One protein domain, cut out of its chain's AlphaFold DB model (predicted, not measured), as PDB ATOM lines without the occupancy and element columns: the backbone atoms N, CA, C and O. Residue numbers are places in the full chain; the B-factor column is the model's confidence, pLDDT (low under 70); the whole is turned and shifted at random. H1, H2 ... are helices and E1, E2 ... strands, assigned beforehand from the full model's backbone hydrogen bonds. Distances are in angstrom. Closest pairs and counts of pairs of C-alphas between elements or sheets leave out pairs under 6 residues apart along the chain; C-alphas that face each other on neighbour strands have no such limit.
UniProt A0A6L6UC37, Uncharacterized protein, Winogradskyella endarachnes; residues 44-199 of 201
ATOM      1  N   SER A  44     -13.226  44.102 -25.161       98.31
ATOM      2  CA  SER A  44     -14.373  43.907 -26.044       98.31
ATOM      3  C   SER A  44     -14.963  42.516 -25.856       98.31
ATOM      4  O   SER A  44     -14.243  41.558 -25.576       98.31
ATOM      5  N   ILE A  45     -16.281  42.389 -26.011       98.25
ATOM      6  CA  ILE A  45     -16.986  41.105 -25.929       98.25
ATOM      7  C   ILE A  45     -16.940  40.412 -27.287       98.25
ATOM      8  O   ILE A  45     -17.355  40.987 -28.291       98.25
ATOM      9  N   ILE A  46     -16.512  39.150 -27.295       98.00
ATOM     10  CA  ILE A  46     -16.438  38.323 -28.501       98.00
ATOM     11  C   ILE A  46     -17.185  36.997 -28.336       98.00
ATOM     12  O   ILE A  46     -17.432  36.518 -27.223       98.00
ATOM     13  N   GLU A  47     -17.502  36.382 -29.474       97.69
ATOM     14  CA  GLU A  47     -17.937  34.991 -29.580       97.69
ATOM     15  C   GLU A  47     -16.908  34.224 -30.414       97.69
ATOM     16  O   GLU A  47     -16.652  34.555 -31.570       97.69
ATOM     17  N   LEU A  48     -16.302  33.204 -29.812       94.62
ATOM     18  CA  LEU A  48     -15.385  32.296 -30.487       94.62
ATOM     19  C   LEU A  48     -16.199  31.197 -31.154       94.62
ATOM     20  O   LEU A  48     -16.975  30.507 -30.486       94.62
ATOM     21  N   THR A  49     -15.992  31.009 -32.454       94.12
ATOM     22  CA  THR A  49     -16.652  29.959 -33.229       94.12
ATOM     23  C   THR A  49     -15.634  29.004 -33.836       94.12
ATOM     24  O   THR A  49     -14.522  29.395 -34.179       94.12
ATOM     25  N   ARG A  50     -16.008  27.731 -33.959       90.25
ATOM     26  CA  ARG A  50     -15.233  26.703 -34.656       90.25
ATOM     27  C   ARG A  50     -16.186  25.821 -35.440       90.25
ATOM     28  O   ARG A  50     -17.139  25.294 -34.872       90.25
ATOM     29  N   ASN A  51     -15.941  25.682 -36.742       89.56
ATOM     30  CA  ASN A  51     -16.806  24.933 -37.662       89.56
ATOM     31  C   ASN A  51     -18.291  25.348 -37.561       89.56
ATOM     32  O   ASN A  51     -19.183  24.508 -37.609       89.56
ATOM     33  N   GLY A  52     -18.552  26.646 -37.362       90.50
ATOM     34  CA  GLY A  52     -19.904  27.201 -37.221       90.50
ATOM     35  C   GLY A  52     -20.536  27.079 -35.826       90.50
ATOM     36  O   GLY A  52     -21.579  27.683 -35.596       90.50
ATOM     37  N   ASN A  53     -19.910  26.371 -34.880       94.31
ATOM     38  CA  ASN A  53     -20.402  26.240 -33.505       94.31
ATOM     39  C   ASN A  53     -19.730  27.256 -32.577       94.31
ATOM     40  O   ASN A  53     -18.515  27.437 -32.640       94.31
ATOM     41  N   ILE A  54     -20.494  27.884 -31.678       96.50
ATOM     42  CA  ILE A  54     -19.935  28.748 -30.628       96.50
ATOM     43  C   ILE A  54     -19.222  27.864 -29.604       96.50
ATOM     44  O   ILE A  54     -19.850  27.041 -28.945       96.50
ATOM     45  N   ILE A  55     -17.916  28.065 -29.445       96.19
ATOM     46  CA  ILE A  55     -17.076  27.338 -28.485       96.19
ATOM     47  C   ILE A  55     -16.736  28.177 -27.251       96.19
ATOM     48  O   ILE A  55     -16.356  27.632 -26.214       96.19
ATOM     49  N   GLY A  56     -16.919  29.497 -27.320       97.62
ATOM     50  CA  GLY A  56     -16.691  30.383 -26.186       97.62
ATOM     51  C   GLY A  56     -17.302  31.766 -26.362       97.62
ATOM     52  O   GLY A  56     -17.497  32.232 -27.477       97.62
ATOM     53  N   LYS A  57     -17.599  32.424 -25.244       98.44
ATOM     54  CA  LYS A  57     -18.085  33.804 -25.202       98.44
ATOM     55  C   LYS A  57     -17.578  34.504 -23.947       98.44
ATOM     56  O   LYS A  57     -17.695  33.957 -22.846       98.44
ATOM     57  N   GLY A  58     -17.082  35.723 -24.108       98.44
ATOM     58  CA  GLY A  58     -16.596  36.550 -23.007       98.44
ATOM     59  C   GLY A  58     -15.836  37.773 -23.503       98.44
ATOM     60  O   GLY A  58     -15.833  38.061 -24.699       98.44
ATOM     61  N   ALA A  59     -15.227  38.506 -22.573       98.31
ATOM     62  CA  ALA A  59     -14.424  39.678 -22.900       98.31
ATOM     63  C   ALA A  59     -12.975  39.294 -23.220       98.31
ATOM     64  O   ALA A  59     -12.408  38.409 -22.579       98.31
ATOM     65  N   VAL A  60     -12.352  39.984 -24.163       98.56
ATOM     66  CA  VAL A  60     -10.909  39.913 -24.423       98.56
ATOM     67  C   VAL A  60     -10.277  41.285 -24.289       98.56
ATOM     68  O   VAL A  60     -10.954  42.301 -24.450       98.56
ATOM     69  N   ALA A  61      -8.980  41.313 -24.006       98.38
ATOM     70  CA  ALA A  61      -8.215  42.549 -23.978       98.38
ATOM     71  C   ALA A  61      -8.087  43.161 -25.383       98.38
ATOM     72  O   ALA A  61      -7.992  42.444 -26.384       98.38
ATOM     73  N   VAL A  62      -8.053  44.489 -25.448       98.31
ATOM     74  CA  VAL A  62      -7.857  45.254 -26.683       98.31
ATOM     75  C   VAL A  62      -6.602  46.105 -26.531       98.31
ATOM     76  O   VAL A  62      -6.431  46.787 -25.520       98.31
ATOM     77  N   ASP A  63      -5.718  46.052 -27.522       96.94
ATOM     78  CA  ASP A  63      -4.562  46.939 -27.625       96.94
ATOM     79  C   ASP A  63      -4.678  47.851 -28.858       96.94
ATOM     80  O   ASP A  63      -5.694  47.899 -29.552       96.94
ATOM     81  N   LYS A  64      -3.602  48.583 -29.154       94.19
ATOM     82  CA  LYS A  64      -3.513  49.452 -30.337       94.19
ATOM     83  C   LYS A  64      -3.629  48.713 -31.680       94.19
ATOM     84  O   LYS A  64      -3.917  49.356 -32.685       94.19
ATOM     85  N   ASN A  65      -3.340  47.412 -31.714       94.44
ATOM     86  CA  ASN A  65      -3.415  46.575 -32.910       94.44
ATOM     87  C   ASN A  65      -4.810  45.951 -33.070       94.44
ATOM     88  O   ASN A  65      -5.161  45.517 -34.165       94.44
ATOM     89  N   GLY A  66      -5.616  45.951 -32.006       96.25
ATOM     90  CA  GLY A  66      -7.025  45.598 -32.029       96.25
ATOM     91  C   GLY A  66      -7.397  44.583 -30.955       96.25
ATOM     92  O   GLY A  66      -6.860  44.568 -29.848       96.25
ATOM     93  N   ILE A  67      -8.387  43.759 -31.285       96.81
ATOM     94  CA  ILE A  67      -8.907  42.704 -30.415       96.81
ATOM     95  C   ILE A  67      -7.860  41.586 -30.309       96.81
ATOM     96  O   ILE A  67      -7.417  41.069 -31.331       96.81
ATOM     97  N   SER A  68      -7.488  41.211 -29.083       96.44
ATOM     98  CA  SER A  68      -6.608  40.065 -28.818       96.44
ATOM     99  C   SER A  68      -7.390  38.775 -28.544       96.44
ATOM    100  O   SER A  68      -8.619  38.763 -28.486       96.44
ATOM    101  N   ASP A  69      -6.667  37.685 -28.327       95.12
ATOM    102  CA  ASP A  69      -7.155  36.393 -27.839       95.12
ATOM    103  C   ASP A  69      -7.137  36.279 -26.297       95.12
ATOM    104  O   ASP A  69      -7.608  35.290 -25.722       95.12
ATOM    105  N   LEU A  70      -6.622  37.297 -25.599       97.50
ATOM    106  CA  LEU A  70      -6.425  37.263 -24.157       97.50
ATOM    107  C   LEU A  70      -7.743  37.447 -23.408       97.50
ATOM    108  O   LEU A  70      -8.252  38.559 -23.249       97.50
ATOM    109  N   LYS A  71      -8.275  36.337 -22.898       98.44
ATOM    110  CA  LYS A  71      -9.529  36.284 -22.142       98.44
ATOM    111  C   LYS A  71      -9.444  37.074 -20.832       98.44
ATOM    112  O   LYS A  71      -8.554  36.848 -20.015       98.44
ATOM    113  N   ILE A  72     -10.434  37.928 -20.579       98.38
ATOM    114  CA  ILE A  72     -10.595  38.682 -19.329       98.38
ATOM    115  C   ILE A  72     -12.033  38.611 -18.823       98.38
ATOM    116  O   ILE A  72     -12.974  38.357 -19.576       98.38
ATOM    117  N   GLY A  73     -12.218  38.836 -17.523       98.31
ATOM    118  CA  GLY A  73     -13.544  38.880 -16.915       98.31
ATOM    119  C   GLY A  73     -14.300  37.560 -17.071       98.31
ATOM    120  O   GLY A  73     -13.696  36.486 -17.121       98.31
ATOM    121  N   ARG A  74     -15.633  37.627 -17.117       98.38
ATOM    122  CA  ARG A  74     -16.476  36.428 -17.134       98.38
ATOM    123  C   ARG A  74     -16.478  35.759 -18.506       98.38
ATOM    124  O   ARG A  74     -16.804  36.389 -19.508       98.38
ATOM    125  N   TRP A  75     -16.223  34.456 -18.511       98.69
ATOM    126  CA  TRP A  75     -16.241  33.607 -19.694       98.69
ATOM    127  C   TRP A  75     -17.170  32.415 -19.540       98.69
ATOM    128  O   TRP A  75     -17.334  31.868 -18.448       98.69
ATOM    129  N   LYS A  76     -17.739  32.004 -20.672       98.75
ATOM    130  CA  LYS A  76     -18.416  30.724 -20.870       98.75
ATOM    131  C   LYS A  76     -17.730  29.993 -22.014       98.75
ATOM    132  O   LYS A  76     -17.459  30.596 -23.048       98.75
ATOM    133  N   GLU A  77     -17.466  28.712 -21.830       98.00
ATOM    134  CA  GLU A  77     -16.957  27.817 -22.870       98.00
ATOM    135  C   GLU A  77     -17.952  26.679 -23.046       98.00
ATOM    136  O   GLU A  77     -18.590  26.265 -22.073       98.00
ATOM    137  N   TYR A  78     -18.096  26.185 -24.271       98.19
ATOM    138  CA  TYR A  78     -19.194  25.306 -24.659       98.19
ATOM    139  C   TYR A  78     -18.680  23.979 -25.217       98.19
ATOM    140  O   TYR A  78     -17.586  23.892 -25.777       98.19
ATOM    141  N   TYR A  79     -19.476  22.933 -25.030       97.00
ATOM    142  CA  TYR A  79     -19.362  21.690 -25.780       97.00
ATOM    143  C   TYR A  79     -19.867  21.886 -27.215       97.00
ATOM    144  O   TYR A  79     -20.614  22.823 -27.491       97.00
ATOM    145  N   GLU A  80     -19.521  20.969 -28.121       95.12
ATOM    146  CA  GLU A  80     -19.985  21.012 -29.519       95.12
ATOM    147  C   GLU A  80     -21.514  20.979 -29.643       95.12
ATOM    148  O   GLU A  80     -22.076  21.554 -30.568       95.12
ATOM    149  N   ASN A  81     -22.200  20.364 -28.676       95.19
ATOM    150  CA  ASN A  81     -23.661  20.341 -28.609       95.19
ATOM    151  C   ASN A  81     -24.292  21.655 -28.096       95.19
ATOM    152  O   ASN A  81     -25.505  21.708 -27.895       95.19
ATOM    153  N   GLY A  82     -23.489  22.692 -27.840       96.50
ATOM    154  CA  GLY A  82     -23.935  24.007 -27.378       96.50
ATOM    155  C   GLY A  82     -24.184  24.121 -25.870       96.50
ATOM    156  O   GLY A  82     -24.437  25.223 -25.378       96.50
ATOM    157  N   ASN A  83     -24.081  23.031 -25.102       98.12
ATOM    158  CA  ASN A  83     -24.171  23.112 -23.645       98.12
ATOM    159  C   ASN A  83     -22.920  23.769 -23.057       98.12
ATOM    160  O   ASN A  83     -21.805  23.565 -23.536       98.12
ATOM    161  N   ILE A  84     -23.096  24.541 -21.981       98.31
ATOM    162  CA  ILE A  84     -21.968  25.122 -21.247       98.31
ATOM    163  C   ILE A  84     -21.100  23.976 -20.726       98.31
ATOM    164  O   ILE A  84     -21.606  23.062 -20.084       98.31
ATOM    165  N   ARG A  85     -19.800  24.051 -20.999       98.31
ATOM    166  CA  ARG A  85     -18.751  23.176 -20.474       98.31
ATOM    167  C   ARG A  85     -18.148  23.756 -19.207       98.31
ATOM    168  O   ARG A  85     -18.030  23.068 -18.196       98.31
ATOM    169  N   THR A  86     -17.790  25.036 -19.254       98.44
ATOM    170  CA  THR A  86     -17.218  25.754 -18.114       98.44
ATOM    171  C   THR A  86     -17.663  27.200 -18.088       98.44
ATOM    172  O   THR A  86     -17.816  27.819 -19.139       98.44
ATOM    173  N   GLU A  87     -17.787  27.770 -16.895       98.75
ATOM    174  CA  GLU A  87     -17.888  29.217 -16.732       98.75
ATOM    175  C   GLU A  87     -17.124  29.708 -15.504       98.75
ATOM    176  O   GLU A  87     -17.049  29.021 -14.486       98.75
ATOM    177  N   GLY A  88     -16.571  30.913 -15.592       98.75
ATOM    178  CA  GLY A  88     -15.780  31.513 -14.523       98.75
ATOM    179  C   GLY A  88     -15.172  32.835 -14.959       98.75
ATOM    180  O   GLY A  88     -15.627  33.424 -15.939       98.75
ATOM    181  N   ASN A  89     -14.171  33.316 -14.223       98.62
ATOM    182  CA  ASN A  89     -13.490  34.567 -14.544       98.62
ATOM    183  C   ASN A  89     -12.023  34.341 -14.906       98.62
ATOM    184  O   ASN A  89     -11.332  33.558 -14.247       98.62
ATOM    185  N   TYR A  90     -11.555  35.070 -15.912       98.81
ATOM    186  CA  TYR A  90     -10.148  35.198 -16.264       98.81
ATOM    187  C   TYR A  90      -9.601  36.572 -15.856       98.81
ATOM    188  O   TYR A  90     -10.339  37.555 -15.751       98.81
ATOM    189  N   LYS A  91      -8.290  36.629 -15.635       98.69
ATOM    190  CA  LYS A  91      -7.503  37.854 -15.472       98.69
ATOM    191  C   LYS A  91      -6.230  37.751 -16.292       98.69
ATOM    192  O   LYS A  91      -5.763  36.644 -16.547       98.69
ATOM    193  N   LEU A  92      -5.654  38.898 -16.627       98.50
ATOM    194  CA  LEU A  92      -4.337  38.982 -17.237       98.50
ATOM    195  C   LEU A  92      -3.231  38.893 -16.194       98.50
ATOM    196  O   LEU A  92      -3.311  39.477 -15.106       98.50
ATOM    197  N   GLY A  93      -2.179  38.182 -16.567       97.75
ATOM    198  CA  GLY A  93      -0.853  38.280 -15.987       97.75
ATOM    199  C   GLY A  93       0.154  38.653 -17.071       97.75
ATOM    200  O   GLY A  93      -0.182  38.784 -18.248       97.75
ATOM    201  N   SER A  94       1.398  38.853 -16.658       97.56
ATOM    202  CA  SER A  94       2.500  39.042 -17.592       97.56
ATOM    203  C   SER A  94       3.785  38.478 -17.013       97.56
ATOM    204  O   SER A  94       3.869  38.282 -15.800       97.56
ATOM    205  N   TYR A  95       4.755  38.247 -17.884       97.38
ATOM    206  CA  TYR A  95       6.118  37.864 -17.544       97.38
ATOM    207  C   TYR A  95       7.086  38.419 -18.591       97.38
ATOM    208  O   TYR A  95       6.673  38.884 -19.656       97.38
ATOM    209  N   ILE A  96       8.374  38.388 -18.288       97.31
ATOM    210  CA  ILE A  96       9.455  38.873 -19.132       97.31
ATOM    211  C   ILE A  96      10.092  37.704 -19.883       97.31
ATOM    212  O   ILE A  96      10.619  36.757 -19.297       97.31
ATOM    213  N   GLY A  97      10.057  37.793 -21.209       95.94
ATOM    214  CA  GLY A  97      10.849  36.971 -22.115       95.94
ATOM    215  C   GLY A  97      12.034  37.753 -22.678       95.94
ATOM    216  O   GLY A  97      12.061  38.981 -22.632       95.94
ATOM    217  N   CYS A  98      13.017  37.045 -23.234       94.44
ATOM    218  CA  CYS A  98      14.198  37.646 -23.860       94.44
ATOM    219  C   CYS A  98      14.359  37.129 -25.296       94.44
ATOM    220  O   CYS A  98      14.555  35.941 -25.531       94.44
ATOM    221  N   GLY A  99      14.245  38.004 -26.286       90.00
ATOM    222  CA  GLY A  99      14.396  37.649 -27.694       90.00
ATOM    223  C   GLY A  99      15.666  38.228 -28.305       90.00
ATOM    224  O   GLY A  99      16.458  38.891 -27.641       90.00
ATOM    225  N   VAL A 100      15.810  38.053 -29.620       90.44
ATOM    226  CA  VAL A 100      16.875  38.699 -30.412       90.44
ATOM    227  C   VAL A 100      16.835  40.231 -30.268       90.44
ATOM    228  O   VAL A 100      17.874  40.880 -30.295       90.44
ATOM    229  N   GLY A 101      15.643  40.807 -30.072       88.75
ATOM    230  CA  GLY A 101      15.437  42.243 -29.852       88.75
ATOM    231  C   GLY A 101      15.578  42.716 -28.400       88.75
ATOM    232  O   GLY A 101      15.265  43.869 -28.124       88.75
ATOM    233  N   GLY A 102      16.011  41.854 -27.474       92.25
ATOM    234  CA  GLY A 102      16.089  42.156 -26.043       92.25
ATOM    235  C   GLY A 102      14.866  41.692 -25.248       92.25
ATOM    236  O   GLY A 102      14.119  40.810 -25.683       92.25
ATOM    237  N   ALA A 103      14.689  42.256 -24.050       95.56
ATOM    238  CA  ALA A 103      13.595  41.897 -23.156       95.56
ATOM    239  C   ALA A 103      12.236  42.355 -23.715       95.56
ATOM    240  O   ALA A 103      12.099  43.438 -24.296       95.56
ATOM    241  N   PHE A 104      11.212  41.532 -23.520       96.56
ATOM    242  CA  PHE A 104       9.838  41.830 -23.900       96.56
ATOM    243  C   PHE A 104       8.866  41.353 -22.828       96.56
ATOM    244  O   PHE A 104       9.082  40.320 -22.194       96.56
ATOM    245  N   ARG A 105       7.777  42.097 -22.634       96.94
ATOM    246  CA  ARG A 105       6.672  41.674 -21.780       96.94
ATOM    247  C   ARG A 105       5.718  40.806 -22.590       96.94
ATOM    248  O   ARG A 105       5.131  41.260 -23.569       96.94
ATOM    249  N   ALA A 106       5.567  39.561 -22.167       96.69
ATOM    250  CA  ALA A 106       4.541  38.651 -22.643       96.69
ATOM    251  C   ALA A 106       3.336  38.716 -21.705       96.69
ATOM    252  O   ALA A 106       3.496  38.805 -20.486       96.69
ATOM    253  N   PHE A 107       2.135  38.659 -22.268       97.69
ATOM    254  CA  PHE A 107       0.889  38.619 -21.513       97.69
ATOM    255  C   PHE A 107       0.234  37.255 -21.677       97.69
ATOM    256  O   PHE A 107       0.312  36.636 -22.734       97.69
ATOM    257  N   HIS A 108      -0.426  36.798 -20.622       98.06
ATOM    258  CA  HIS A 108      -1.234  35.585 -20.632       98.06
ATOM    259  C   HIS A 108      -2.490  35.821 -19.800       98.06
ATOM    260  O   HIS A 108      -2.575  36.782 -19.031       98.06
ATOM    261  N   TYR A 109      -3.459  34.922 -19.917       98.44
ATOM    262  CA  TYR A 109      -4.620  34.913 -19.041       98.44
ATOM    263  C   TYR A 109      -4.605  33.693 -18.122       98.44
ATOM    264  O   TYR A 109      -4.093  32.627 -18.461       98.44
ATOM    265  N   TYR A 110      -5.193  33.836 -16.938       98.62
ATOM    266  CA  TYR A 110      -5.319  32.757 -15.965       98.62
ATOM    267  C   TYR A 110      -6.694  32.767 -15.298       98.62
ATOM    268  O   TYR A 110      -7.343  33.807 -15.164       98.62
ATOM    269  N   ARG A 111      -7.161  31.583 -14.892       98.62
ATOM    270  CA  ARG A 111      -8.435  31.409 -14.180       98.62
ATOM    271  C   ARG A 111      -8.357  32.035 -12.789       98.62
ATOM    272  O   ARG A 111      -7.363  31.883 -12.096       98.62
ATOM    273  N   THR A 112      -9.413  32.698 -12.334       98.62
ATOM    274  CA  THR A 112      -9.494  33.222 -10.965       98.62
ATOM    275  C   THR A 112     -10.896  33.061 -10.387       98.62
ATOM    276  O   THR A 112     -11.897  33.138 -11.102       98.62
ATOM    277  N   GLY A 113     -10.969  32.905  -9.066       98.44
ATOM    278  CA  GLY A 113     -12.227  32.795  -8.336       98.44
ATOM    279  C   GLY A 113     -12.968  31.492  -8.633       98.44
ATOM    280  O   GLY A 113     -12.363  30.496  -9.020       98.44
ATOM    281  N   LEU A 114     -14.284  31.497  -8.424       98.56
ATOM    282  CA  LEU A 114     -15.119  30.313  -8.606       98.56
ATOM    283  C   LEU A 114     -15.302  29.975 -10.092       98.56
ATOM    284  O   LEU A 114     -15.777  30.803 -10.873       98.56
ATOM    285  N   TRP A 115     -14.993  28.733 -10.440       98.75
ATOM    286  CA  TRP A 115     -15.217  28.131 -11.746       98.75
ATOM    287  C   TRP A 115     -16.194  26.972 -11.639       98.75
ATOM    288  O   TRP A 115     -16.077  26.124 -10.754       98.75
ATOM    289  N   LYS A 116     -17.149  26.927 -12.564       98.75
ATOM    290  CA  LYS A 116     -18.139  25.860 -12.676       98.75
ATOM    291  C   LYS A 116     -17.818  24.976 -13.866       98.75
ATOM    292  O   LYS A 116     -17.536  25.488 -14.946       98.75
ATOM    293  N   PHE A 117     -17.904  23.668 -13.664       98.44
ATOM    294  CA  PHE A 117     -17.638  22.640 -14.666       98.44
ATOM    295  C   PHE A 117     -18.882  21.789 -14.841       98.44
ATOM    296  O   PHE A 117     -19.444  21.301 -13.861       98.44
ATOM    297  N   TYR A 118     -19.297  21.590 -16.081       98.50
ATOM    298  CA  TYR A 118     -20.501  20.859 -16.447       98.50
ATOM    299  C   TYR A 118     -20.123  19.682 -17.337       98.50
ATOM    300  O   TYR A 118     -19.068  19.702 -17.961       98.50
ATOM    301  N   ASN A 119     -20.977  18.665 -17.407       97.56
ATOM    302  CA  ASN A 119     -20.852  17.610 -18.410       97.56
ATOM    303  C   ASN A 119     -21.624  17.961 -19.693       97.56
ATOM    304  O   ASN A 119     -22.389  18.924 -19.734       97.56
ATOM    305  N   GLU A 120     -21.495  17.128 -20.727       97.69
ATOM    306  CA  GLU A 120     -22.171  17.326 -22.019       97.69
ATOM    307  C   GLU A 120     -23.702  17.361 -21.932       97.69
ATOM    308  O   GLU A 120     -24.351  17.887 -22.831       97.69
ATOM    309  N   LYS A 121     -24.301  16.842 -20.852       98.00
ATOM    310  CA  LYS A 121     -25.751  16.902 -20.599       98.00
ATOM    311  C   LYS A 121     -26.174  18.195 -19.883       98.00
ATOM    312  O   LYS A 121     -27.329  18.311 -19.486       98.00
ATOM    313  N   GLY A 122     -25.248  19.129 -19.655       97.50
ATOM    314  CA  GLY A 122     -25.485  20.387 -18.943       97.50
ATOM    315  C   GLY A 122     -25.594  20.243 -17.421       97.50
ATOM    316  O   GLY A 122     -25.976  21.193 -16.739       97.50
ATOM    317  N   LYS A 123     -25.262  19.077 -16.852       98.25
ATOM    318  CA  LYS A 123     -25.267  18.875 -15.397       98.25
ATOM    319  C   LYS A 123     -23.986  19.454 -14.802       98.25
ATOM    320  O   LYS A 123     -22.899  19.082 -15.235       98.25
ATOM    321  N   LEU A 124     -24.123  20.305 -13.782       98.12
ATOM    322  CA  LEU A 124     -23.002  20.788 -12.972       98.12
ATOM    323  C   LEU A 124     -22.313  19.601 -12.283       98.12
ATOM    324  O   LEU A 124     -22.966  18.825 -11.584       98.12
ATOM    325  N   ILE A 125     -21.009  19.472 -12.504       97.44
ATOM    326  CA  ILE A 125     -20.154  18.428 -11.937       97.44
ATOM    327  C   ILE A 125     -19.294  19.008 -10.818       97.44
ATOM    328  O   ILE A 125     -19.320  18.489  -9.709       97.44
ATOM    329  N   TYR A 126     -18.594  20.119 -11.078       98.00
ATOM    330  CA  TYR A 126     -17.695  20.723 -10.097       98.00
ATOM    331  C   TYR A 126     -17.867  22.232  -9.980       98.00
ATOM    332  O   TYR A 126     -18.230  22.929 -10.926       98.00
ATOM    333  N   GLU A 127     -17.522  22.724  -8.796       97.94
ATOM    334  CA  GLU A 127     -17.387  24.135  -8.461       97.94
ATOM    335  C   GLU A 127     -16.066  24.272  -7.714       97.94
ATOM    336  O   GLU A 127     -15.961  23.803  -6.580       97.94
ATOM    337  N   LEU A 128     -15.052  24.825  -8.376       98.19
ATOM    338  CA  LEU A 128     -13.676  24.862  -7.883       98.19
ATOM    339  C   LEU A 128     -13.185  26.303  -7.866       98.19
ATOM    340  O   LEU A 128     -13.450  27.066  -8.796       98.19
ATOM    341  N   THR A 129     -12.474  26.677  -6.809       98.44
ATOM    342  CA  THR A 129     -11.892  28.013  -6.683       98.44
ATOM    343  C   THR A 129     -10.470  27.995  -7.222       98.44
ATOM    344  O   THR A 129      -9.640  27.210  -6.775       98.44
ATOM    345  N   PHE A 130     -10.200  28.881  -8.176       98.56
ATOM    346  CA  PHE A 130      -8.871  29.140  -8.705       98.56
ATOM    347  C   PHE A 130      -8.270  30.339  -7.983       98.56
ATOM    348  O   PHE A 130      -8.764  31.465  -8.090       98.56
ATOM    349  N   GLU A 131      -7.199  30.094  -7.245       98.31
ATOM    350  CA  GLU A 131      -6.477  31.109  -6.498       98.31
ATOM    351  C   GLU A 131      -5.274  31.606  -7.302       98.31
ATOM    352  O   GLU A 131      -4.387  30.804  -7.617       98.31
ATOM    353  N   PRO A 132      -5.202  32.914  -7.614       98.25
ATOM    354  CA  PRO A 132      -4.015  33.502  -8.216       98.25
ATOM    355  C   PRO A 132      -2.800  33.241  -7.327       98.25
ATOM    356  O   PRO A 132      -2.779  33.610  -6.153       98.25
ATOM    357  N   THR A 133      -1.798  32.582  -7.890       98.31
ATOM    358  CA  THR A 133      -0.570  32.191  -7.207       98.31
ATOM    359  C   THR A 133       0.612  32.553  -8.091       98.31
ATOM    360  O   THR A 133       0.569  32.352  -9.304       98.31
ATOM    361  N   GLU A 134       1.656  33.116  -7.489       98.50
ATOM    362  CA  GLU A 134       2.910  33.402  -8.181       98.50
ATOM    363  C   GLU A 134       3.659  32.089  -8.439       98.50
ATOM    364  O   GLU A 134       3.965  31.349  -7.503       98.50
ATOM    365  N   LEU A 135       3.939  31.796  -9.706       98.50
ATOM    366  CA  LEU A 135       4.656  30.606 -10.155       98.50
ATOM    367  C   LEU A 135       5.867  31.015 -10.989       98.50
ATOM    368  O   LEU A 135       5.837  32.025 -11.694       98.50
ATOM    369  N   ARG A 136       6.928  30.206 -10.940       98.38
ATOM    370  CA  ARG A 136       8.093  30.393 -11.811       98.38
ATOM    371  C   ARG A 136       7.745  29.988 -13.240       98.38
ATOM    372  O   ARG A 136       7.120  28.955 -13.447       98.38
ATOM    373  N   ILE A 137       8.226  30.729 -14.222       98.12
ATOM    374  CA  ILE A 137       8.203  30.335 -15.627       98.12
ATOM    375  C   ILE A 137       9.636  30.315 -16.156       98.12
ATOM    376  O   ILE A 137      10.425  31.228 -15.911       98.12
ATOM    377  N   ALA A 138       9.999  29.241 -16.854       96.38
ATOM    378  CA  ALA A 138      11.238  29.228 -17.614       96.38
ATOM    379  C   ALA A 138      11.047  30.111 -18.849       96.38
ATOM    380  O   ALA A 138      10.130  29.891 -19.638       96.38
ATOM    381  N   THR A 139      11.910  31.104 -19.004       94.94
ATOM    382  CA  THR A 139      11.919  31.986 -20.170       94.94
ATOM    383  C   THR A 139      13.300  31.926 -20.803       94.94
ATOM    384  O   THR A 139      14.218  31.284 -20.291       94.94
ATOM    385  N   THR A 140      13.453  32.577 -21.944       92.62
ATOM    386  CA  THR A 140      14.747  32.753 -22.605       92.62
ATOM    387  C   THR A 140      15.674  33.725 -21.866       92.62
ATOM    388  O   THR A 140      16.839  33.842 -22.237       92.62
ATOM    389  N   CYS A 141      15.186  34.423 -20.835       90.38
ATOM    390  CA  CYS A 141      16.031  35.196 -19.933       90.38
ATOM    391  C   CYS A 141      16.761  34.267 -18.953       90.38
ATOM    392  O   CYS A 141      16.215  33.250 -18.515       90.38
ATOM    393  N   GLU A 142      17.983  34.631 -18.560       90.44
ATOM    394  CA  GLU A 142      18.709  33.903 -17.518       90.44
ATOM    395  C   GLU A 142      17.896  33.883 -16.211       90.44
ATOM    396  O   GLU A 142      17.432  34.916 -15.738       90.44
ATOM    397  N   GLY A 143      17.679  32.693 -15.643       91.25
ATOM    398  CA  GLY A 143      16.885  32.514 -14.421       91.25
ATOM    399  C   GLY A 143      15.363  32.437 -14.623       91.25
ATOM    400  O   GLY A 143      14.665  31.968 -13.719       91.25
ATOM    401  N   GLY A 144      14.853  32.765 -15.814       94.69
ATOM    402  CA  GLY A 144      13.419  32.820 -16.110       94.69
ATOM    403  C   GLY A 144      12.733  34.046 -15.503       94.69
ATOM    404  O   GLY A 144      13.374  35.057 -15.236       94.69
ATOM    405  N   ASP A 145      11.427  33.946 -15.270       97.69
ATOM    406  CA  ASP A 145      10.650  34.989 -14.592       97.69
ATOM    407  C   ASP A 145       9.568  34.364 -13.694       97.69
ATOM    408  O   ASP A 145       9.511  33.143 -13.500       97.69
ATOM    409  N   LYS A 146       8.708  35.195 -13.117       98.06
ATOM    410  CA  LYS A 146       7.528  34.789 -12.371       98.06
ATOM    411  C   LYS A 146       6.266  35.368 -12.985       98.06
ATOM    412  O   LYS A 146       6.266  36.452 -13.552       98.06
ATOM    413  N   LEU A 147       5.167  34.647 -12.819       97.94
ATOM    414  CA  LEU A 147       3.859  35.077 -13.288       97.94
ATOM    415  C   LEU A 147       2.757  34.642 -12.329       97.94
ATOM    416  O   LEU A 147       2.926  33.698 -11.558       97.94
ATOM    417  N   LEU A 148       1.607  35.310 -12.392       98.31
ATOM    418  CA  LEU A 148       0.406  34.864 -11.689       98.31
ATOM    419  C   LEU A 148      -0.344  33.823 -12.515       98.31
ATOM    420  O   LEU A 148      -0.659  34.055 -13.681       98.31
ATOM    421  N   PHE A 149      -0.697  32.708 -11.888       98.62
ATOM    422  CA  PHE A 149      -1.564  31.696 -12.477       98.62
ATOM    423  C   PHE A 149      -2.601  31.222 -11.462       98.62
ATOM    424  O   PHE A 149      -2.340  31.170 -10.263       98.62
ATOM    425  N   GLY A 150      -3.790  30.872 -11.939       98.25
ATOM    426  CA  GLY A 150      -4.838  30.314 -11.096       98.25
ATOM    427  C   GLY A 150      -4.590  28.848 -10.819       98.25
ATOM    428  O   GLY A 150      -4.579  28.057 -11.760       98.25
ATOM    429  N   ILE A 151      -4.467  28.475  -9.549       98.19
ATOM    430  CA  ILE A 151      -4.358  27.072  -9.136       98.19
ATOM    431  C   ILE A 151      -5.489  26.693  -8.185       98.19
ATOM    432  O   ILE A 151      -6.041  27.538  -7.480       98.19
ATOM    433  N   ILE A 152      -5.820  25.411  -8.152       97.62
ATOM    434  CA  ILE A 152      -6.744  24.835  -7.180       97.62
ATOM    435  C   ILE A 152      -5.899  24.397  -5.986       97.62
ATOM    436  O   ILE A 152      -5.157  23.422  -6.082       97.62
ATOM    437  N   LYS A 153      -5.988  25.121  -4.867       94.88
ATOM    438  CA  LYS A 153      -5.232  24.775  -3.651       94.88
ATOM    439  C   LYS A 153      -5.904  23.698  -2.814       94.88
ATOM    440  O   LYS A 153      -5.221  22.922  -2.153       94.88
ATOM    441  N   GLU A 154      -7.231  23.643  -2.856       92.50
ATOM    442  CA  GLU A 154      -8.022  22.750  -2.018       92.50
ATOM    443  C   GLU A 154      -9.153  22.109  -2.822       92.50
ATOM    444  O   GLU A 154      -9.841  22.765  -3.609       92.50
ATOM    445  N   ILE A 155      -9.358  20.809  -2.603       93.25
ATOM    446  CA  ILE A 155     -10.504  20.071  -3.136       93.25
ATOM    447  C   ILE A 155     -11.637  20.158  -2.110       93.25
ATOM    448  O   ILE A 155     -11.466  19.679  -0.986       93.25
ATOM    449  N   PRO A 156     -12.810  20.720  -2.462       94.44
ATOM    450  CA  PRO A 156     -13.953  20.728  -1.558       94.44
ATOM    451  C   PRO A 156     -14.333  19.310  -1.115       94.44
ATOM    452  O   PRO A 156     -14.524  18.432  -1.954       94.44
ATOM    453  N   LEU A 157     -14.537  19.104   0.193       93.62
ATOM    454  CA  LEU A 157     -14.868  17.788   0.772       93.62
ATOM    455  C   LEU A 157     -16.107  17.128   0.146       93.62
ATOM    456  O   LEU A 157     -16.199  15.906   0.115       93.62
ATOM    457  N   LYS A 158     -17.041  17.920  -0.402       95.19
ATOM    458  CA  LYS A 158     -18.211  17.411  -1.138       95.19
ATOM    459  C   LYS A 158     -17.858  16.590  -2.388       95.19
ATOM    460  O   LYS A 158     -18.720  15.879  -2.888       95.19
ATOM    461  N   TYR A 159     -16.623  16.689  -2.878       95.75
ATOM    462  CA  TYR A 159     -16.108  15.936  -4.023       95.75
ATOM    463  C   TYR A 159     -15.109  14.841  -3.615       95.75
ATOM    464  O   TYR A 159     -14.422  14.284  -4.472       95.75
ATOM    465  N   LEU A 160     -15.003  14.525  -2.318       89.06
ATOM    466  CA  LEU A 160     -14.112  13.480  -1.820       89.06
ATOM    467  C   LEU A 160     -14.478  12.120  -2.438       89.06
ATOM    468  O   LEU A 160     -15.604  11.651  -2.298       89.06
ATOM    469  N   GLY A 161     -13.513  11.492  -3.113       86.75
ATOM    470  CA  GLY A 161     -13.691  10.205  -3.799       86.75
ATOM    471  C   GLY A 161     -14.249  10.296  -5.226       86.75
ATOM    472  O   GLY A 161     -14.196   9.297  -5.935       86.75
ATOM    473  N   ASP A 162     -14.725  11.466  -5.658       92.56
ATOM    474  CA  ASP A 162     -15.187  11.724  -7.033       92.56
ATOM    475  C   ASP A 162     -14.132  12.510  -7.831       92.56
ATOM    476  O   ASP A 162     -13.717  12.112  -8.920       92.56
ATOM    477  N   LEU A 163     -13.607  13.594  -7.245       95.12
ATOM    478  CA  LEU A 163     -12.576  14.420  -7.868       95.12
ATOM    479  C   LEU A 163     -11.169  13.907  -7.521       95.12
ATOM    480  O   LEU A 163     -10.661  14.137  -6.423       95.12
ATOM    481  N   THR A 164     -10.528  13.229  -8.474       93.75
ATOM    482  CA  THR A 164      -9.160  12.702  -8.326       93.75
ATOM    483  C   THR A 164      -8.092  13.785  -8.515       93.75
ATOM    484  O   THR A 164      -8.332  14.808  -9.162       93.75
ATOM    485  N   SER A 165      -6.879  13.545  -8.003       91.81
ATOM    486  CA  SER A 165      -5.714  14.414  -8.235       91.81
ATOM    487  C   SER A 165      -5.410  14.593  -9.720       91.81
ATOM    488  O   SER A 165      -5.139  15.709 -10.156       91.81
ATOM    489  N   ASP A 166      -5.522  13.520 -10.505       93.94
ATOM    490  CA  ASP A 166      -5.301  13.554 -11.954       93.94
ATOM    491  C   ASP A 166      -6.328  14.459 -12.632       93.94
ATOM    492  O   ASP A 166      -5.990  15.271 -13.493       93.94
ATOM    493  N   LYS A 167      -7.588  14.404 -12.178       95.56
ATOM    494  CA  LYS A 167      -8.620  15.284 -12.710       95.56
ATOM    495  C   LYS A 167      -8.379  16.739 -12.325       95.56
ATOM    496  O   LYS A 167      -8.545  17.619 -13.162       95.56
ATOM    497  N   VAL A 168      -7.956  17.013 -11.091       95.31
ATOM    498  CA  VAL A 168      -7.560  18.366 -10.666       95.31
ATOM    499  C   VAL A 168      -6.392  18.879 -11.502       95.31
ATOM    500  O   VAL A 168      -6.410  20.031 -11.930       95.31
ATOM    501  N   PHE A 169      -5.403  18.034 -11.780       95.25
ATOM    502  CA  PHE A 169      -4.295  18.367 -12.664       95.25
ATOM    503  C   PHE A 169      -4.789  18.744 -14.069       95.25
ATOM    504  O   PHE A 169      -4.451  19.817 -14.561       95.25
ATOM    505  N   GLU A 170      -5.670  17.945 -14.681       95.62
ATOM    506  CA  GLU A 170      -6.278  18.273 -15.981       95.62
ATOM    507  C   GLU A 170      -7.061  19.593 -15.965       95.62
ATOM    508  O   GLU A 170      -6.914  20.412 -16.871       95.62
ATOM    509  N   LEU A 171      -7.898  19.810 -14.943       96.19
ATOM    510  CA  LEU A 171      -8.762  20.991 -14.838       96.19
ATOM    511  C   LEU A 171      -7.978  22.287 -14.596       96.19
ATOM    512  O   LEU A 171      -8.489  23.369 -14.887       96.19
ATOM    513  N   GLN A 172      -6.752  22.202 -14.075       96.12
ATOM    514  CA  GLN A 172      -5.891  23.369 -13.883       96.12
ATOM    515  C   GLN A 172      -5.195  23.834 -15.161       96.12
ATOM    516  O   GLN A 172      -4.791  24.993 -15.237       96.12
ATOM    517  N   ARG A 173      -5.079  22.971 -16.173       97.69
ATOM    518  CA  ARG A 173      -4.406  23.315 -17.428       97.69
ATOM    519  C   ARG A 173      -5.233  24.316 -18.233       97.69
ATOM    520  O   ARG A 173      -6.471  24.261 -18.266       97.69
ATOM    521  N   ILE A 174      -4.532  25.213 -18.919       97.50
ATOM    522  CA  ILE A 174      -5.107  26.076 -19.954       97.50
ATOM    523  C   ILE A 174      -4.559  25.599 -21.292       97.50
ATOM    524  O   ILE A 174      -3.350  25.521 -21.478       97.50
ATOM    525  N   LYS A 175      -5.467  25.236 -22.198       95.75
ATOM    526  CA  LYS A 175      -5.151  24.790 -23.553       95.75
ATOM    527  C   LYS A 175      -5.614  25.863 -24.534       95.75
ATOM    528  O   LYS A 175      -6.816  26.129 -24.599       95.75
ATOM    529  N   ASN A 176      -4.672  26.413 -25.287       92.62
ATOM    530  CA  ASN A 176      -4.917  27.275 -26.436       92.62
ATOM    531  C   ASN A 176      -4.749  26.429 -27.696       92.62
ATOM    532  O   ASN A 176      -3.866  25.575 -27.779       92.62
ATOM    533  N   ASP A 177      -5.667  26.583 -28.635       89.81
ATOM    534  CA  ASP A 177      -5.755  25.734 -29.815       89.81
ATOM    535  C   ASP A 177      -5.779  26.643 -31.033       89.81
ATOM    536  O   ASP A 177      -6.853  27.060 -31.475       89.81
ATOM    537  N   GLU A 178      -4.570  26.963 -31.484       88.12
ATOM    538  CA  GLU A 178      -4.265  27.812 -32.630       88.12
ATOM    539  C   GLU A 178      -4.332  27.003 -33.923       88.12
ATOM    540  O   GLU A 178      -4.372  25.771 -33.896       88.12
ATOM    541  N   ASP A 179      -4.324  27.672 -35.072       86.62
ATOM    542  CA  ASP A 179      -4.478  27.003 -36.368       86.62
ATOM    543  C   ASP A 179      -3.407  25.919 -36.596       86.62
ATOM    544  O   ASP A 179      -3.759  24.780 -36.909       86.62
ATOM    545  N   ASP A 180      -2.140  26.219 -36.291       90.56
ATOM    546  CA  ASP A 180      -0.997  25.337 -36.585       90.56
ATOM    547  C   ASP A 180      -0.494  24.525 -35.378       90.56
ATOM    548  O   ASP A 180       0.268  23.560 -35.516       90.56
ATOM    549  N   PHE A 181      -0.873  24.908 -34.158       93.06
ATOM    550  CA  PHE A 181      -0.371  24.266 -32.947       93.06
ATOM    551  C   PHE A 181      -1.351  24.343 -31.783       93.06
ATOM    552  O   PHE A 181      -2.268  25.153 -31.729       93.06
ATOM    553  N   ILE A 182      -1.126  23.469 -30.815       94.75
ATOM    554  CA  ILE A 182      -1.784  23.490 -29.522       94.75
ATOM    555  C   ILE A 182      -0.740  23.896 -28.495       94.75
ATOM    556  O   ILE A 182       0.294  23.243 -28.375       94.75
ATOM    557  N   GLU A 183      -1.039  24.928 -27.722       96.19
ATOM    558  CA  GLU A 183      -0.240  25.336 -26.576       96.19
ATOM    559  C   GLU A 183      -0.944  24.919 -25.284       96.19
ATOM    560  O   GLU A 183      -2.151  25.117 -25.121       96.19
ATOM    561  N   ILE A 184      -0.203  24.321 -24.352       97.94
ATOM    562  CA  ILE A 184      -0.750  23.888 -23.069       97.94
ATOM    563  C   ILE A 184       0.092  24.427 -21.923       97.94
ATOM    564  O   ILE A 184       1.261  24.085 -21.778       97.94
ATOM    565  N   TRP A 185      -0.550  25.232 -21.081       98.25
ATOM    566  CA  TRP A 185       0.004  25.791 -19.859       98.25
ATOM    567  C   TRP A 185      -0.363  24.897 -18.683       98.25
ATOM    568  O   TRP A 185      -1.543  24.743 -18.344       98.25
ATOM    569  N   THR A 186       0.653  24.325 -18.047       98.19
ATOM    570  CA  THR A 186       0.502  23.351 -16.970       98.19
ATOM    571  C   THR A 186       1.193  23.860 -15.700       98.19
ATOM    572  O   THR A 186       2.426  23.893 -15.656       98.19
ATOM    573  N   PRO A 187       0.441  24.240 -14.646       97.81
ATOM    574  CA  PRO A 187       1.026  24.528 -13.342       97.81
ATOM    575  C   PRO A 187       1.398  23.224 -12.631       97.81
ATOM    576  O   PRO A 187       0.543  22.382 -12.357       97.81
ATOM    577  N   LEU A 188       2.680  23.052 -12.315       96.06
ATOM    578  CA  LEU A 188       3.193  21.871 -11.629       96.06
ATOM    579  C   LEU A 188       4.402  22.244 -10.764       96.06
ATOM    580  O   LEU A 188       5.327  22.909 -11.221       96.06
ATOM    581  N   ASN A 189       4.407  21.801  -9.504       94.88
ATOM    582  CA  ASN A 189       5.532  21.967  -8.572       94.88
ATOM    583  C   ASN A 189       6.043  23.418  -8.437       94.88
ATOM    584  O   ASN A 189       7.248  23.665  -8.413       94.88
ATOM    585  N   GLY A 190       5.128  24.393  -8.359       96.75
ATOM    586  CA  GLY A 190       5.481  25.812  -8.209       96.75
ATOM    587  C   GLY A 190       5.972  26.487  -9.496       96.75
ATOM    588  O   GLY A 190       6.461  27.617  -9.443       96.75
ATOM    589  N   GLN A 191       5.864  25.811 -10.644       97.56
ATOM    590  CA  GLN A 191       6.304  26.319 -11.940       97.56
ATOM    591  C   GLN A 191       5.228  26.137 -13.014       97.56
ATOM    592  O   GLN A 191       4.319  25.319 -12.871       97.56
ATOM    593  N   ILE A 192       5.348  26.897 -14.094       98.25
ATOM    594  CA  ILE A 192       4.571  26.744 -15.318       98.25
ATOM    595  C   ILE A 192       5.419  26.023 -16.357       98.25
ATOM    596  O   ILE A 192       6.521  26.461 -16.691       98.25
ATOM    597  N   PHE A 193       4.863  24.939 -16.887       97.44
ATOM    598  CA  PHE A 193       5.368  24.247 -18.064       97.44
ATOM    599  C   PHE A 193       4.492  24.604 -19.260       97.44
ATOM    600  O   PHE A 193       3.265  24.569 -19.151       97.44
ATOM    601  N   ILE A 194       5.128  24.942 -20.380       96.50
ATOM    602  CA  ILE A 194       4.450  25.233 -21.643       96.50
ATOM    603  C   ILE A 194       4.813  24.127 -22.628       96.50
ATOM    604  O   ILE A 194       5.985  23.911 -22.933       96.50
ATOM    605  N   GLU A 195       3.798  23.418 -23.106       96.12
ATOM    606  CA  GLU A 195       3.921  22.383 -24.127       96.12
ATOM    607  C   GLU A 195       3.372  22.928 -25.448       96.12
ATOM    608  O   GLU A 195       2.248  23.426 -25.476       96.12
ATOM    609  N   ILE A 196       4.134  22.813 -26.540       95.31
ATOM    610  CA  ILE A 196       3.685  23.193 -27.887       95.31
ATOM    611  C   ILE A 196       3.620  21.933 -28.746       95.31
ATOM    612  O   ILE A 196       4.643  21.314 -29.043       95.31
ATOM    613  N   ILE A 197       2.414  21.559 -29.157       95.81
ATOM    614  CA  ILE A 197       2.141  20.396 -30.000       95.81
ATOM    615  C   ILE A 197       1.768  20.910 -31.387       95.81
ATOM    616  O   ILE A 197       0.686  21.463 -31.571       95.81
ATOM    617  N   ARG A 198       2.654  20.736 -32.369       93.88
ATOM    618  CA  ARG A 198       2.359  21.100 -33.762       93.88
ATOM    619  C   ARG A 198       1.313  20.154 -34.336       93.88
ATOM    620  O   ARG A 198       1.392  18.942 -34.125       93.88
ATOM    621  N   LYS A 199       0.347  20.703 -35.062       90.12
ATOM    622  CA  LYS A 199      -0.583  19.912 -35.860       90.12
ATOM    623  C   LYS A 199       0.149  19.559 -37.151       90.12
ATOM    624  O   LYS A 199       0.609  20.446 -37.859       90.12
TER     625      LYS A 199
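Overview. This is residues 44 to 199 of the 201 residues of an uncharacterized protein of Winogradskyella endarachnes (UniProt A0A6L6UC37). A twisted, curved wall of seven strands, E1 to E7, bends round a hollow, and in that hollow lie the short helix H1 and a small three-strand sheet, E8 to E10. The small sheet runs crosswise to E6 and joins the wall through a short pairing of E6 with E10, at residues 136 to 137 of E6, while E1, E2 and E3 stay apart from its three strands. The printed part has 156 residues, with ten named strands and one named helix in the order E1 to E7, H1, E8 to E10; the class is mostly strand. Neighbour strands are antiparallel except E6 and E10, which are parallel. The whole is compact, with a radius of gyration of the C-alphas of 16.4 A, and spans 49 by 37 by 29 A.

Arrangement. Start at E6, residues 124 to 137, the strand with three neighbours in this branched sheet. E5, residues 102 to 118, and E7, residues 145 to 151, lie on one side of it; E10, residues 191 to 198, lies on the other side. Look for N 115 and O 128, 2.8 A apart, between E5 and E6, and N 133 and O 149, 2.8 A, between E6 and E7. E6 and E10 are parallel, with N 192 and O 136 2.8 A apart. Beyond E5 come E4, residues 84 to 99, E3, residues 66 to 78, E2, residues 53 to 63, and the edge strand E1, residues 44 to 50. E1 to E7 form a meander, each strand the antiparallel neighbour of the one before; E4 and E5 stand at 165 degrees, with N 93 and O 108 2.9 A apart. A second meander is E8, residues 174 to 177, E9, residues 181 to 188, and E10; N 184 and O 195 of E9 and E10 are 2.8 A apart. H1, residues 165 to 172, is on the sheet, which curls round it; its closest C-alpha to E7 is that of Gln 172, 6.2 A from Ile 151. Every O i to N i+4 pair in H1 is within hydrogen-bond range.

Along the chain. Find C-alpha 44 at (-14.373, 43.907, -26.044), where E1 begins. E5 is the longest strand by residues, 43.4 A from C-alpha 102 to 118; E4 measures 39.0 A and E6 32.7 A. E3 bends by 96 degrees at residue 74. E10 ends with C-alpha 198 at (2.359, 21.100, -33.762).

Size, cuts and confidence. The C-alphas farthest apart, of Gly 101 and Lys 158, are 50.7 A apart. The printed part has no cut; the link from E7 to H1, residues 152 to 164, is long. Mean pLDDT of the printed part is 96.1, and no printed residue is under 70.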